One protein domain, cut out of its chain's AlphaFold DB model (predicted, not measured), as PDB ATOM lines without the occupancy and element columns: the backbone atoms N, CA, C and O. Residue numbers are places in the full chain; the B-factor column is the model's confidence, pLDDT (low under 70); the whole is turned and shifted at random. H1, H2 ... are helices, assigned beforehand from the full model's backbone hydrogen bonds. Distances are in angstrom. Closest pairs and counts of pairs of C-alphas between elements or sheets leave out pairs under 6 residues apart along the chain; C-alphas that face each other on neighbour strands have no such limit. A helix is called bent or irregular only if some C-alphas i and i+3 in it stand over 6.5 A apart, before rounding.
ATOM      1  N   LEU A   4     315.344 410.864 383.804       87.06
ATOM      2  CA  LEU A   4     315.288 412.204 383.218       87.06
ATOM      3  C   LEU A   4     313.869 412.783 383.096       87.06
ATOM      4  O   LEU A   4     313.670 413.947 383.419       87.06
ATOM      5  N   LEU A   5     312.863 411.999 382.686       89.44
ATOM      6  CA  LEU A   5     311.486 412.508 382.541       89.44
ATOM      7  C   LEU A   5     310.795 412.708 383.894       89.44
ATOM      8  O   LEU A   5     309.972 413.609 384.045       89.44
ATOM      9  N   GLN A   6     311.133 411.883 384.888       91.50
ATOM     10  CA  GLN A   6     310.656 412.069 386.259       91.50
ATOM     11  C   GLN A   6     311.294 413.314 386.885       91.50
ATOM     12  O   GLN A   6     310.591 414.125 387.486       91.50
ATOM     13  N   THR A   7     312.596 413.514 386.663       94.25
ATOM     14  CA  THR A   7     313.320 414.732 387.044       94.25
ATOM     15  C   THR A   7     312.728 415.964 386.362       94.25
ATOM     16  O   THR A   7     312.423 416.937 387.046       94.25
ATOM     17  N   LEU A   8     312.472 415.907 385.049       95.06
ATOM     18  CA  LEU A   8     311.831 416.988 384.298       95.06
ATOM     19  C   LEU A   8     310.462 417.337 384.885       95.06
ATOM     20  O   LEU A   8     310.196 418.508 385.130       95.06
ATOM     21  N   ARG A   9     309.617 416.339 385.176       95.50
ATOM     22  CA  ARG A   9     308.313 416.558 385.821       95.50
ATOM     23  C   ARG A   9     308.455 417.223 387.187       95.50
ATOM     24  O   ARG A   9     307.726 418.164 387.473       95.50
ATOM     25  N   ARG A  10     309.389 416.754 388.018       96.62
ATOM     26  CA  ARG A  10     309.621 417.306 389.359       96.62
ATOM     27  C   ARG A  10     310.043 418.772 389.292       96.62
ATOM     28  O   ARG A  10     309.503 419.585 390.036       96.62
ATOM     29  N   TRP A  11     310.976 419.110 388.403       97.31
ATOM     30  CA  TRP A  11     311.416 420.493 388.208       97.31
ATOM     31  C   TRP A  11     310.336 421.362 387.575       97.31
ATOM     32  O   TRP A  11     310.120 422.469 388.060       97.31
ATOM     33  N   HIS A  12     309.617 420.842 386.575       97.31
ATOM     34  CA  HIS A  12     308.467 421.511 385.971       97.31
ATOM     35  C   HIS A  12     307.457 421.918 387.041       97.31
ATOM     36  O   HIS A  12     307.193 423.099 387.226       97.31
ATOM     37  N   SER A  13     306.968 420.960 387.828       96.56
ATOM     38  CA  SER A  13     305.983 421.234 388.875       96.56
ATOM     39  C   SER A  13     306.513 422.149 389.983       96.56
ATOM     40  O   SER A  13     305.749 422.948 390.511       96.56
ATOM     41  N   ARG A  14     307.801 422.059 390.342       97.50
ATOM     42  CA  ARG A  14     308.389 422.876 391.416       97.50
ATOM     43  C   ARG A  14     308.594 424.335 391.013       97.50
ATOM     44  O   ARG A  14     308.369 425.216 391.836       97.50
ATOM     45  N   LEU A  15     309.063 424.586 389.792       97.62
ATOM     46  CA  LEU A  15     309.364 425.940 389.316       97.62
ATOM     47  C   LEU A  15     308.157 426.607 388.645       97.62
ATOM     48  O   LEU A  15     308.116 427.833 388.584       97.62
ATOM     49  N   ALA A  16     307.156 425.834 388.201       97.25
ATOM     50  CA  ALA A  16     305.971 426.363 387.530       97.25
ATOM     51  C   ALA A  16     305.295 427.524 388.278       97.25
ATOM     52  O   ALA A  16     305.026 428.515 387.614       97.25
ATOM     53  N   PRO A  17     305.064 427.507 389.608       97.19
ATOM     54  CA  PRO A  17     304.440 428.647 390.288       97.19
ATOM     55  C   PRO A  17     305.249 429.948 390.165       97.19
ATOM     56  O   PRO A  17     304.676 431.012 389.948       97.19
ATOM     57  N   PHE A  18     306.580 429.857 390.243       97.38
ATOM     58  CA  PHE A  18     307.483 431.009 390.155       97.38
ATOM     59  C   PHE A  18     307.592 431.570 388.739       97.38
ATOM     60  O   PHE A  18     307.831 432.758 388.572       97.38
ATOM     61  N   VAL A  19     307.416 430.718 387.729       97.56
ATOM     62  CA  VAL A  19     307.430 431.114 386.318       97.56
ATOM     63  C   VAL A  19     306.050 431.600 385.867       97.56
ATOM     64  O   VAL A  19     305.941 432.606 385.176       97.56
ATOM     65  N   LEU A  20     304.978 430.924 386.285       97.44
ATOM     66  CA  LEU A  20     303.604 431.242 385.896       97.44
ATOM     67  C   LEU A  20     303.118 432.560 386.480       97.44
ATOM     68  O   LEU A  20     302.402 433.273 385.792       97.44
ATOM     69  N   LEU A  21     303.470 432.886 387.723       97.12
ATOM     70  CA  LEU A  21     302.992 434.113 388.358       97.12
ATOM     71  C   LEU A  21     303.391 435.385 387.577       97.12
ATOM     72  O   LEU A  21     302.492 436.144 387.208       97.12
ATOM     73  N   PRO A  22     304.681 435.628 387.266       96.19
ATOM     74  CA  PRO A  22     305.060 436.777 386.451       96.19
ATOM     75  C   PRO A  22     304.547 436.655 385.007       96.19
ATOM     76  O   PRO A  22     304.114 437.657 384.444       96.19
ATOM     77  N   LEU A  23     304.466 435.449 384.432       97.56
ATOM     78  CA  LEU A  23     303.890 435.262 383.095       97.56
ATOM     79  C   LEU A  23     302.412 435.645 383.018       97.56
ATOM     80  O   LEU A  23     301.986 436.279 382.058       97.56
ATOM     81  N   LEU A  24     301.615 435.284 384.020       97.75
ATOM     82  CA  LEU A  24     300.211 435.681 384.081       97.75
ATOM     83  C   LEU A  24     300.092 437.195 384.183       97.75
ATOM     84  O   LEU A  24     299.293 437.790 383.465       97.75
ATOM     85  N   LEU A  25     300.915 437.818 385.026       97.62
ATOM     86  CA  LEU A  25     300.943 439.267 385.164       97.62
ATOM     87  C   LEU A  25     301.266 439.938 383.824       97.62
ATOM     88  O   LEU A  25     300.506 440.805 383.392       97.62
ATOM     89  N   THR A  26     302.319 439.506 383.125       97.31
ATOM     90  CA  THR A  26     302.700 440.074 381.820       97.31
ATOM     91  C   THR A  26     301.635 439.846 380.747       97.31
ATOM     92  O   THR A  26     301.248 440.790 380.061       97.31
ATOM     93  N   VAL A  27     301.088 438.637 380.619       97.69
ATOM     94  CA  VAL A  27     300.070 438.333 379.599       97.69
ATOM     95  C   VAL A  27     298.773 439.100 379.859       97.69
ATOM     96  O   VAL A  27     298.228 439.707 378.936       97.69
ATOM     97  N   ILE A  28     298.287 439.113 381.104       98.31
ATOM     98  CA  ILE A  28     297.041 439.802 381.467       98.31
ATOM     99  C   ILE A  28     297.193 441.309 381.281       98.31
ATOM    100  O   ILE A  28     296.306 441.942 380.715       98.31
ATOM    101  N   SER A  29     298.310 441.889 381.718       98.06
ATOM    102  CA  SER A  29     298.544 443.329 381.584       98.06
ATOM    103  C   SER A  29     298.733 443.760 380.127       98.06
ATOM    104  O   SER A  29     298.121 444.739 379.707       98.06
ATOM    105  N   GLY A  30     299.480 442.998 379.321       97.38
ATOM    106  CA  GLY A  30     299.666 443.279 377.895       97.38
ATOM    107  C   GLY A  30     298.365 443.155 377.094       97.38
ATOM    108  O   GLY A  30     298.017 444.046 376.313       97.38
ATOM    109  N   MET A  31     297.591 442.090 377.335       98.19
ATOM    110  CA  MET A  31     296.267 441.911 376.728       98.19
ATOM    111  C   MET A  31     295.299 443.004 377.191       98.19
ATOM    112  O   MET A  31     294.629 443.622 376.366       98.19
ATOM    113  N   GLY A  32     295.261 443.282 378.495       98.06
ATOM    114  CA  GLY A  32     294.445 444.337 379.085       98.06
ATOM    115  C   GLY A  32     294.760 445.700 378.481       98.06
ATOM    116  O   GLY A  32     293.843 446.410 378.085       98.06
ATOM    117  N   TYR A  33     296.043 446.035 378.317       98.12
ATOM    118  CA  TYR A  33     296.476 447.284 377.697       98.12
ATOM    119  C   TYR A  33     295.914 447.417 376.283       98.12
ATOM    120  O   TYR A  33     295.361 448.459 375.933       98.12
ATOM    121  N   ARG A  34     296.007 446.351 375.481       96.94
ATOM    122  CA  ARG A  34     295.513 446.369 374.104       96.94
ATOM    123  C   ARG A  34     293.990 446.477 374.040       96.94
ATOM    124  O   ARG A  34     293.488 447.337 373.327       96.94
ATOM    125  N   LEU A  35     293.266 445.669 374.811       98.19
ATOM    126  CA  LEU A  35     291.800 445.674 374.826       98.19
ATOM    127  C   LEU A  35     291.239 447.011 375.324       98.19
ATOM    128  O   LEU A  35     290.334 447.578 374.717       98.19
ATOM    129  N   LEU A  36     291.800 447.554 376.400       97.44
ATOM    130  CA  LEU A  36     291.354 448.822 376.971       97.44
ATOM    131  C   LEU A  36     291.637 450.015 376.054       97.44
ATOM    132  O   LEU A  36     290.832 450.944 376.010       97.44
ATOM    133  N   ARG A  37     292.746 449.995 375.308       96.75
ATOM    134  CA  ARG A  37     293.061 451.051 374.339       96.75
ATOM    135  C   ARG A  37     292.233 450.944 373.066       96.75
ATOM    136  O   ARG A  37     291.655 451.938 372.642       96.75
ATOM    137  N   ASP A  38     292.196 449.760 372.464       96.75
ATOM    138  CA  ASP A  38     291.595 449.571 371.144       96.75
ATOM    139  C   ASP A  38     290.067 449.511 371.221       96.75
ATOM    140  O   ASP A  38     289.391 450.022 370.334       96.75
ATOM    141  N   TRP A  39     289.515 448.875 372.260       97.44
ATOM    142  CA  TRP A  39     288.066 448.685 372.405       97.44
ATOM    143  C   TRP A  39     287.475 449.561 373.510       97.44
ATOM    144  O   TRP A  39     286.357 450.046 373.374       97.44
ATOM    145  N   GLY A  40     288.218 449.787 374.597       95.50
ATOM    146  CA  GLY A  40     287.773 450.615 375.724       95.50
ATOM    147  C   GLY A  40     287.973 452.124 375.538       95.50
ATOM    148  O   GLY A  40     287.533 452.896 376.386       95.50
ATOM    149  N   GLY A  41     288.650 452.557 374.466       95.94
ATOM    150  CA  GLY A  41     288.897 453.972 374.167       95.94
ATOM    151  C   GLY A  41     289.813 454.694 375.165       95.94
ATOM    152  O   GLY A  41     289.882 455.924 375.153       95.94
ATOM    153  N   LEU A  42     290.514 453.963 376.038       96.94
ATOM    154  CA  LEU A  42     291.417 454.560 377.020       96.94
ATOM    155  C   LEU A  42     292.649 455.157 376.336       96.94
ATOM    156  O   LEU A  42     293.276 454.556 375.456       96.94
ATOM    157  N   SER A  43     293.039 456.346 376.787       96.19
ATOM    158  CA  SER A  43     294.281 456.975 376.348       96.19
ATOM    159  C   SER A  43     295.500 456.179 376.823       96.19
ATOM    160  O   SER A  43     295.455 455.431 377.804       96.19
ATOM    161  N   ARG A  44     296.643 456.389 376.156       93.06
ATOM    162  CA  ARG A  44     297.910 455.742 376.530       93.06
ATOM    163  C   ARG A  44     298.274 455.999 377.995       93.06
ATOM    164  O   ARG A  44     298.757 455.089 378.651       93.06
ATOM    165  N   ASN A  45     298.019 457.213 378.488       96.12
ATOM    166  CA  ASN A  45     298.341 457.595 379.859       96.12
ATOM    167  C   ASN A  45     297.475 456.843 380.881       96.12
ATOM    168  O   ASN A  45     297.987 456.332 381.867       96.12
ATOM    169  N   GLN A  46     296.173 456.697 380.610       96.12
ATOM    170  CA  GLN A  46     295.265 455.962 381.499       96.12
ATOM    171  C   GLN A  46     295.603 454.467 381.571       96.12
ATOM    172  O   GLN A  46     295.467 453.855 382.624       96.12
ATOM    173  N   ALA A  47     296.070 453.881 380.465       96.56
ATOM    174  CA  ALA A  47     296.460 452.474 380.406       96.56
ATOM    175  C   ALA A  47     297.935 452.221 380.781       96.56
ATOM    176  O   ALA A  47     298.359 451.066 380.804       96.56
ATOM    177  N   HIS A  48     298.730 453.259 381.066       95.94
ATOM    178  CA  HIS A  48     300.182 453.135 381.248       95.94
ATOM    179  C   HIS A  48     300.566 452.213 382.411       95.94
ATOM    180  O   HIS A  48     301.517 451.451 382.277       95.94
ATOM    181  N   LEU A  49     299.773 452.185 383.489       96.38
ATOM    182  CA  LEU A  49     299.983 451.268 384.614       96.38
ATOM    183  C   LEU A  49     300.078 449.798 384.169       96.38
ATOM    184  O   LEU A  49     300.819 449.017 384.760       96.38
ATOM    185  N   LEU A  50     299.364 449.411 383.108       97.38
ATOM    186  CA  LEU A  50     299.441 448.054 382.575       97.38
ATOM    187  C   LEU A  50     300.780 447.779 381.892       97.38
ATOM    188  O   LEU A  50     301.271 446.665 381.998       97.38
ATOM    189  N   LEU A  51     301.404 448.771 381.256       96.12
ATOM    190  CA  LEU A  51     302.758 448.615 380.716       96.12
ATOM    191  C   LEU A  51     303.808 448.547 381.826       96.12
ATOM    192  O   LEU A  51     304.660 447.668 381.781       96.12
ATOM    193  N   VAL A  52     303.674 449.373 382.870       96.19
ATOM    194  CA  VAL A  52     304.547 449.317 384.060       96.19
ATOM    195  C   VAL A  52     304.546 447.910 384.664       96.19
ATOM    196  O   VAL A  52     305.589 447.376 385.038       96.19
ATOM    197  N   LEU A  53     303.368 447.283 384.741       96.50
ATOM    198  CA  LEU A  53     303.217 445.897 385.180       96.50
ATOM    199  C   LEU A  53     303.774 444.898 384.150       96.50
ATOM    200  O   LEU A  53     304.510 443.995 384.536       96.50
ATOM    201  N   HIS A  54     303.449 445.066 382.866       97.12
ATOM    202  CA  HIS A  54     303.851 444.173 381.772       97.12
ATOM    203  C   HIS A  54     305.367 444.042 381.631       97.12
ATOM    204  O   HIS A  54     305.880 442.938 381.456       97.12
ATOM    205  N   GLU A  55     306.070 445.165 381.706       95.44
ATOM    206  CA  GLU A  55     307.517 445.245 381.499       95.44
ATOM    207  C   GLU A  55     308.269 445.084 382.826       95.44
ATOM    208  O   GLU A  55     309.436 444.702 382.843       95.44
ATOM    209  N   GLY A  56     307.588 445.277 383.960       95.94
ATOM    210  CA  GLY A  56     308.219 445.247 385.275       95.94
ATOM    211  C   GLY A  56     309.023 446.515 385.566       95.94
ATOM    212  O   GLY A  56     309.967 446.464 386.351       95.94
ATOM    213  N   GLU A  57     308.648 447.648 384.964       94.12
ATOM    214  CA  GLU A  57     309.335 448.947 385.078       94.12
ATOM    215  C   GLU A  57     309.508 449.385 386.549       94.12
ATOM    216  O   GLU A  57     310.515 449.979 386.933       94.12
ATOM    217  N   TRP A  58     308.575 448.990 387.423       93.12
ATOM    218  CA  TRP A  58     308.620 449.236 388.870       93.12
ATOM    219  C   TRP A  58     309.826 448.604 389.594       93.12
ATOM    220  O   TRP A  58     310.122 448.979 390.728       93.12
ATOM    221  N   LEU A  59     310.536 447.663 388.962       94.00
ATOM    222  CA  LEU A  59     311.768 447.061 389.484       94.00
ATOM    223  C   LEU A  59     313.015 447.921 389.207       94.00
ATOM    224  O   LEU A  59     314.090 447.659 389.756       94.00
ATOM    225  N   GLY A  60     312.884 448.944 388.363       94.62
ATOM    226  CA  GLY A  60     313.968 449.799 387.898       94.62
ATOM    227  C   GLY A  60     314.682 449.258 386.649       94.62
ATOM    228  O   GLY A  60     314.587 448.071 386.329       94.62
ATOM    229  N   PRO A  61     315.481 450.097 385.957       90.25
ATOM    230  CA  PRO A  61     315.849 449.865 384.551       90.25
ATOM    231  C   PRO A  61     316.608 448.558 384.273       90.25
ATOM    232  O   PRO A  61     316.406 447.894 383.260       90.25
ATOM    233  N   ARG A  62     317.508 448.156 385.182       93.31
ATOM    234  CA  ARG A  62     318.278 446.907 385.022       93.31
ATOM    235  C   ARG A  62     317.433 445.673 385.319       93.31
ATOM    236  O   ARG A  62     317.596 444.645 384.669       93.31
ATOM    237  N   ALA A  63     316.567 445.763 386.322       94.00
ATOM    238  CA  ALA A  63     315.754 444.641 386.760       94.00
ATOM    239  C   ALA A  63     314.560 444.405 385.825       94.00
ATOM    240  O   ALA A  63     314.203 443.251 385.625       94.00
ATOM    241  N   GLU A  64     314.029 445.448 385.186       95.00
ATOM    242  CA  GLU A  64     313.040 445.363 384.101       95.00
ATOM    243  C   GLU A  64     313.543 444.473 382.949       95.00
ATOM    244  O   GLU A  64     312.906 443.489 382.574       95.00
ATOM    245  N   THR A  65     314.765 444.723 382.462       95.50
ATOM    246  CA  THR A  65     315.363 443.907 381.388       95.50
ATOM    247  C   THR A  65     315.515 442.439 381.807       95.50
ATOM    248  O   THR A  65     315.228 441.523 381.033       95.50
ATOM    249  N   ILE A  66     315.945 442.198 383.050       96.88
ATOM    250  CA  ILE A  66     316.068 440.843 383.605       96.88
ATOM    251  C   ILE A  66     314.688 440.189 383.739       96.88
ATOM    252  O   ILE A  66     314.538 439.013 383.419       96.88
ATOM    253  N   TYR A  67     313.680 440.936 384.181       95.94
ATOM    254  CA  TYR A  67     312.310 440.466 384.338       95.94
ATOM    255  C   TYR A  67     311.720 440.004 383.003       95.94
ATOM    256  O   TYR A  67     311.216 438.881 382.916       95.94
ATOM    257  N   VAL A  68     311.839 440.809 381.946       96.00
ATOM    258  CA  VAL A  68     311.363 440.442 380.602       96.00
ATOM    259  C   VAL A  68     312.108 439.210 380.075       96.00
ATOM    260  O   VAL A  68     311.477 438.269 379.585       96.00
ATOM    261  N   LEU A  69     313.436 439.156 380.240       97.44
ATOM    262  CA  LEU A  69     314.247 438.007 379.826       97.44
ATOM    263  C   LEU A  69     313.838 436.716 380.555       97.44
ATOM    264  O   LEU A  69     313.656 435.677 379.917       97.44
ATOM    265  N   LEU A  70     313.673 436.773 381.879       97.25
ATOM    266  CA  LEU A  70     313.268 435.620 382.687       97.25
ATOM    267  C   LEU A  70     311.850 435.154 382.353       97.25
ATOM    268  O   LEU A  70     311.620 433.946 382.312       97.25
ATOM    269  N   ASN A  71     310.923 436.069 382.059       97.69
ATOM    270  CA  ASN A  71     309.596 435.706 381.559       97.69
ATOM    271  C   ASN A  71     309.698 434.967 380.220       97.69
ATOM    272  O   ASN A  71     309.148 433.874 380.084       97.69
ATOM    273  N   GLY A  72     310.451 435.499 379.252       97.31
ATOM    274  CA  GLY A  72     310.635 434.858 377.947       97.31
ATOM    275  C   GLY A  72     311.246 433.455 378.051       97.31
ATOM    276  O   GLY A  72     310.709 432.490 377.499       97.31
ATOM    277  N   LEU A  73     312.330 433.308 378.817       98.38
ATOM    278  CA  LEU A  73     312.972 432.009 379.054       98.38
ATOM    279  C   LEU A  73     312.064 431.049 379.832       98.38
ATOM    280  O   LEU A  73     311.986 429.864 379.503       98.38
ATOM    281  N   GLY A  74     311.352 431.559 380.836       98.06
ATOM    282  CA  GLY A  74     310.387 430.800 381.620       98.06
ATOM    283  C   GLY A  74     309.243 430.256 380.764       98.06
ATOM    284  O   GLY A  74     308.907 429.076 380.878       98.06
ATOM    285  N   LEU A  75     308.698 431.070 379.856       98.19
ATOM    286  CA  LEU A  75     307.665 430.654 378.904       98.19
ATOM    287  C   LEU A  75     308.165 429.523 378.004       98.19
ATOM    288  O   LEU A  75     307.508 428.486 377.903       98.19
ATOM    289  N   LEU A  76     309.336 429.695 377.384       98.38
ATOM    290  CA  LEU A  76     309.930 428.666 376.525       98.38
ATOM    291  C   LEU A  76     310.136 427.362 377.294       98.38
ATOM    292  O   LEU A  76     309.744 426.291 376.828       98.38
ATOM    293  N   TRP A  77     310.690 427.447 378.501       98.19
ATOM    294  CA  TRP A  77     310.877 426.286 379.358       98.19
ATOM    295  C   TRP A  77     309.546 425.602 379.704       98.19
ATOM    296  O   TRP A  77     309.460 424.375 379.593       98.19
ATOM    297  N   MET A  78     308.497 426.355 380.057       97.94
ATOM    298  CA  MET A  78     307.164 425.813 380.355       97.94
ATOM    299  C   MET A  78     306.541 425.109 379.145       97.94
ATOM    300  O   MET A  78     306.023 424.001 379.295       97.94
ATOM    301  N   LEU A  79     306.630 425.702 377.952       98.25
ATOM    302  CA  LEU A  79     306.084 425.128 376.718       98.25
ATOM    303  C   LEU A  79     306.818 423.850 376.312       98.25
ATOM    304  O   LEU A  79     306.181 422.839 376.015       98.25
ATOM    305  N   ILE A  80     308.152 423.864 376.348       97.94
ATOM    306  CA  ILE A  80     308.969 422.702 375.989       97.94
ATOM    307  C   ILE A  80     308.734 421.567 376.990       97.94
ATOM    308  O   ILE A  80     308.372 420.456 376.601       97.94
ATOM    309  N   SER A  81     308.899 421.831 378.289       96.88
ATOM    310  CA  SER A  81     308.776 420.791 379.317       96.88
ATOM    311  C   SER A  81     307.339 420.275 379.458       96.88
ATOM    312  O   SER A  81     307.132 419.061 379.506       96.88
ATOM    313  N   GLY A  82     306.342 421.163 379.440       96.94
ATOM    314  CA  GLY A  82     304.926 420.799 379.436       96.94
ATOM    315  C   GLY A  82     304.535 420.006 378.189       96.94
ATOM    316  O   GLY A  82     303.899 418.957 378.303       96.94
ATOM    317  N   GLY A  83     304.991 420.435 377.009       97.75
ATOM    318  CA  GLY A  83     304.776 419.737 375.742       97.75
ATOM    319  C   GLY A  83     305.380 418.331 375.732       97.75
ATOM    320  O   GLY A  83     304.702 417.367 375.380       97.75
ATOM    321  N   MET A  84     306.618 418.170 376.213       96.19
ATOM    322  CA  MET A  84     307.250 416.851 376.357       96.19
ATOM    323  C   MET A  84     306.455 415.927 377.291       96.19
ATOM    324  O   MET A  84     306.270 414.744 376.988       96.19
ATOM    325  N   LEU A  85     305.962 416.452 378.419       95.75
ATOM    326  CA  LEU A  85     305.143 415.692 379.369       95.75
ATOM    327  C   LEU A  85     303.772 415.319 378.781       95.75
ATOM    328  O   LEU A  85     303.305 414.197 379.002       95.75
ATOM    329  N   LEU A  86     303.156 416.214 378.006       96.19
ATOM    330  CA  LEU A  86     301.884 415.977 377.319       96.19
ATOM    331  C   LEU A  86     302.020 414.891 376.247       96.19
ATOM    332  O   LEU A  86     301.279 413.908 376.270       96.19
ATOM    333  N   VAL A  87     303.023 415.006 375.373       95.06
ATOM    334  CA  VAL A  87     303.322 414.003 374.338       95.06
ATOM    335  C   VAL A  87     303.600 412.640 374.972       95.06
ATOM    336  O   VAL A  87     303.128 411.617 374.475       95.06
ATOM    337  N   GLN A  88     304.319 412.597 376.099       91.62
ATOM    338  CA  GLN A  88     304.530 411.351 376.838       91.62
ATOM    339  C   GLN A  88     303.204 410.752 377.330       91.62
ATOM    340  O   GLN A  88     303.005 409.543 377.206       91.62
ATOM    341  N   LYS A  89     302.316 411.571 377.906       91.50
ATOM    342  CA  LYS A  89     301.010 411.118 378.403       91.50
ATOM    343  C   LYS A  89     300.168 410.529 377.270       91.50
ATOM    344  O   LYS A  89     299.675 409.415 377.423       91.50
ATOM    345  N   TRP A  90     300.077 411.217 376.133       94.00
ATOM    346  CA  TRP A  90     299.343 410.732 374.961       94.00
ATOM    347  C   TRP A  90     299.928 409.431 374.413       94.00
ATOM    348  O   TRP A  90     299.202 408.458 374.243       94.00
TER     349      TRP A  90
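What this domain is: This is residues 4 to 90 of the 97 residues of the protein "Peptidase" of Synechococcales bacterium UBA8138 (UniProt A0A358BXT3). Two long helices, bent H1 and H3, cross as a flat X, and short H2 folds back on H1b toward H3. 87 residues are printed, all helix by class: H1, H2, H3 in chain order, no named strand. The whole is loose, radius of gyration of the C-alphas 16.1 A, spanning 49 by 31 by 15 A.

How they stand to each other: Find H1, residues 4 to 38, one helix by its hydrogen bonds but bent: C-alphas 14 and 17 are 7.1 A apart, and arms H1a (4 to 14) and H1b (17 to 38) stand at 61 degrees, a steep tilt. H3, residues 61 to 90, touches H1a with residues 78 to 85 alone, at a steep tilt of 49 degrees, opposite ways; the closest C-alphas, His 12 and Ser 81, are 6.7 A apart. H1b's residues 19 to 23 alone touch H3, only just about perpendicular at 71 degrees; closest C-alphas Val 19 and Gly 74, 5.6 A. H2, residues 48 to 55, makes a hairpin with H1b; closest C-alphas Thr 26 and His 54, 4.3 A. O i to N i+4 pairs are within hydrogen-bond range throughout H1a and H2, 17 of 18 in H1b, 25 of 26 in H3.

Where its parts are: From C-alpha 4 at (315.288, 412.204, 383.218) H1a runs 15.1 A; H1b runs 31.1 A, H2 10.8 A, and H3 43.5 A to C-alpha 90 at (299.343, 410.732, 374.961).

The domain as a whole: The farthest C-alphas, Leu 4 and Gly 41, are 50.2 A apart. The printed part has no cut, neither link is long, and no printed residue is under pLDDT 70.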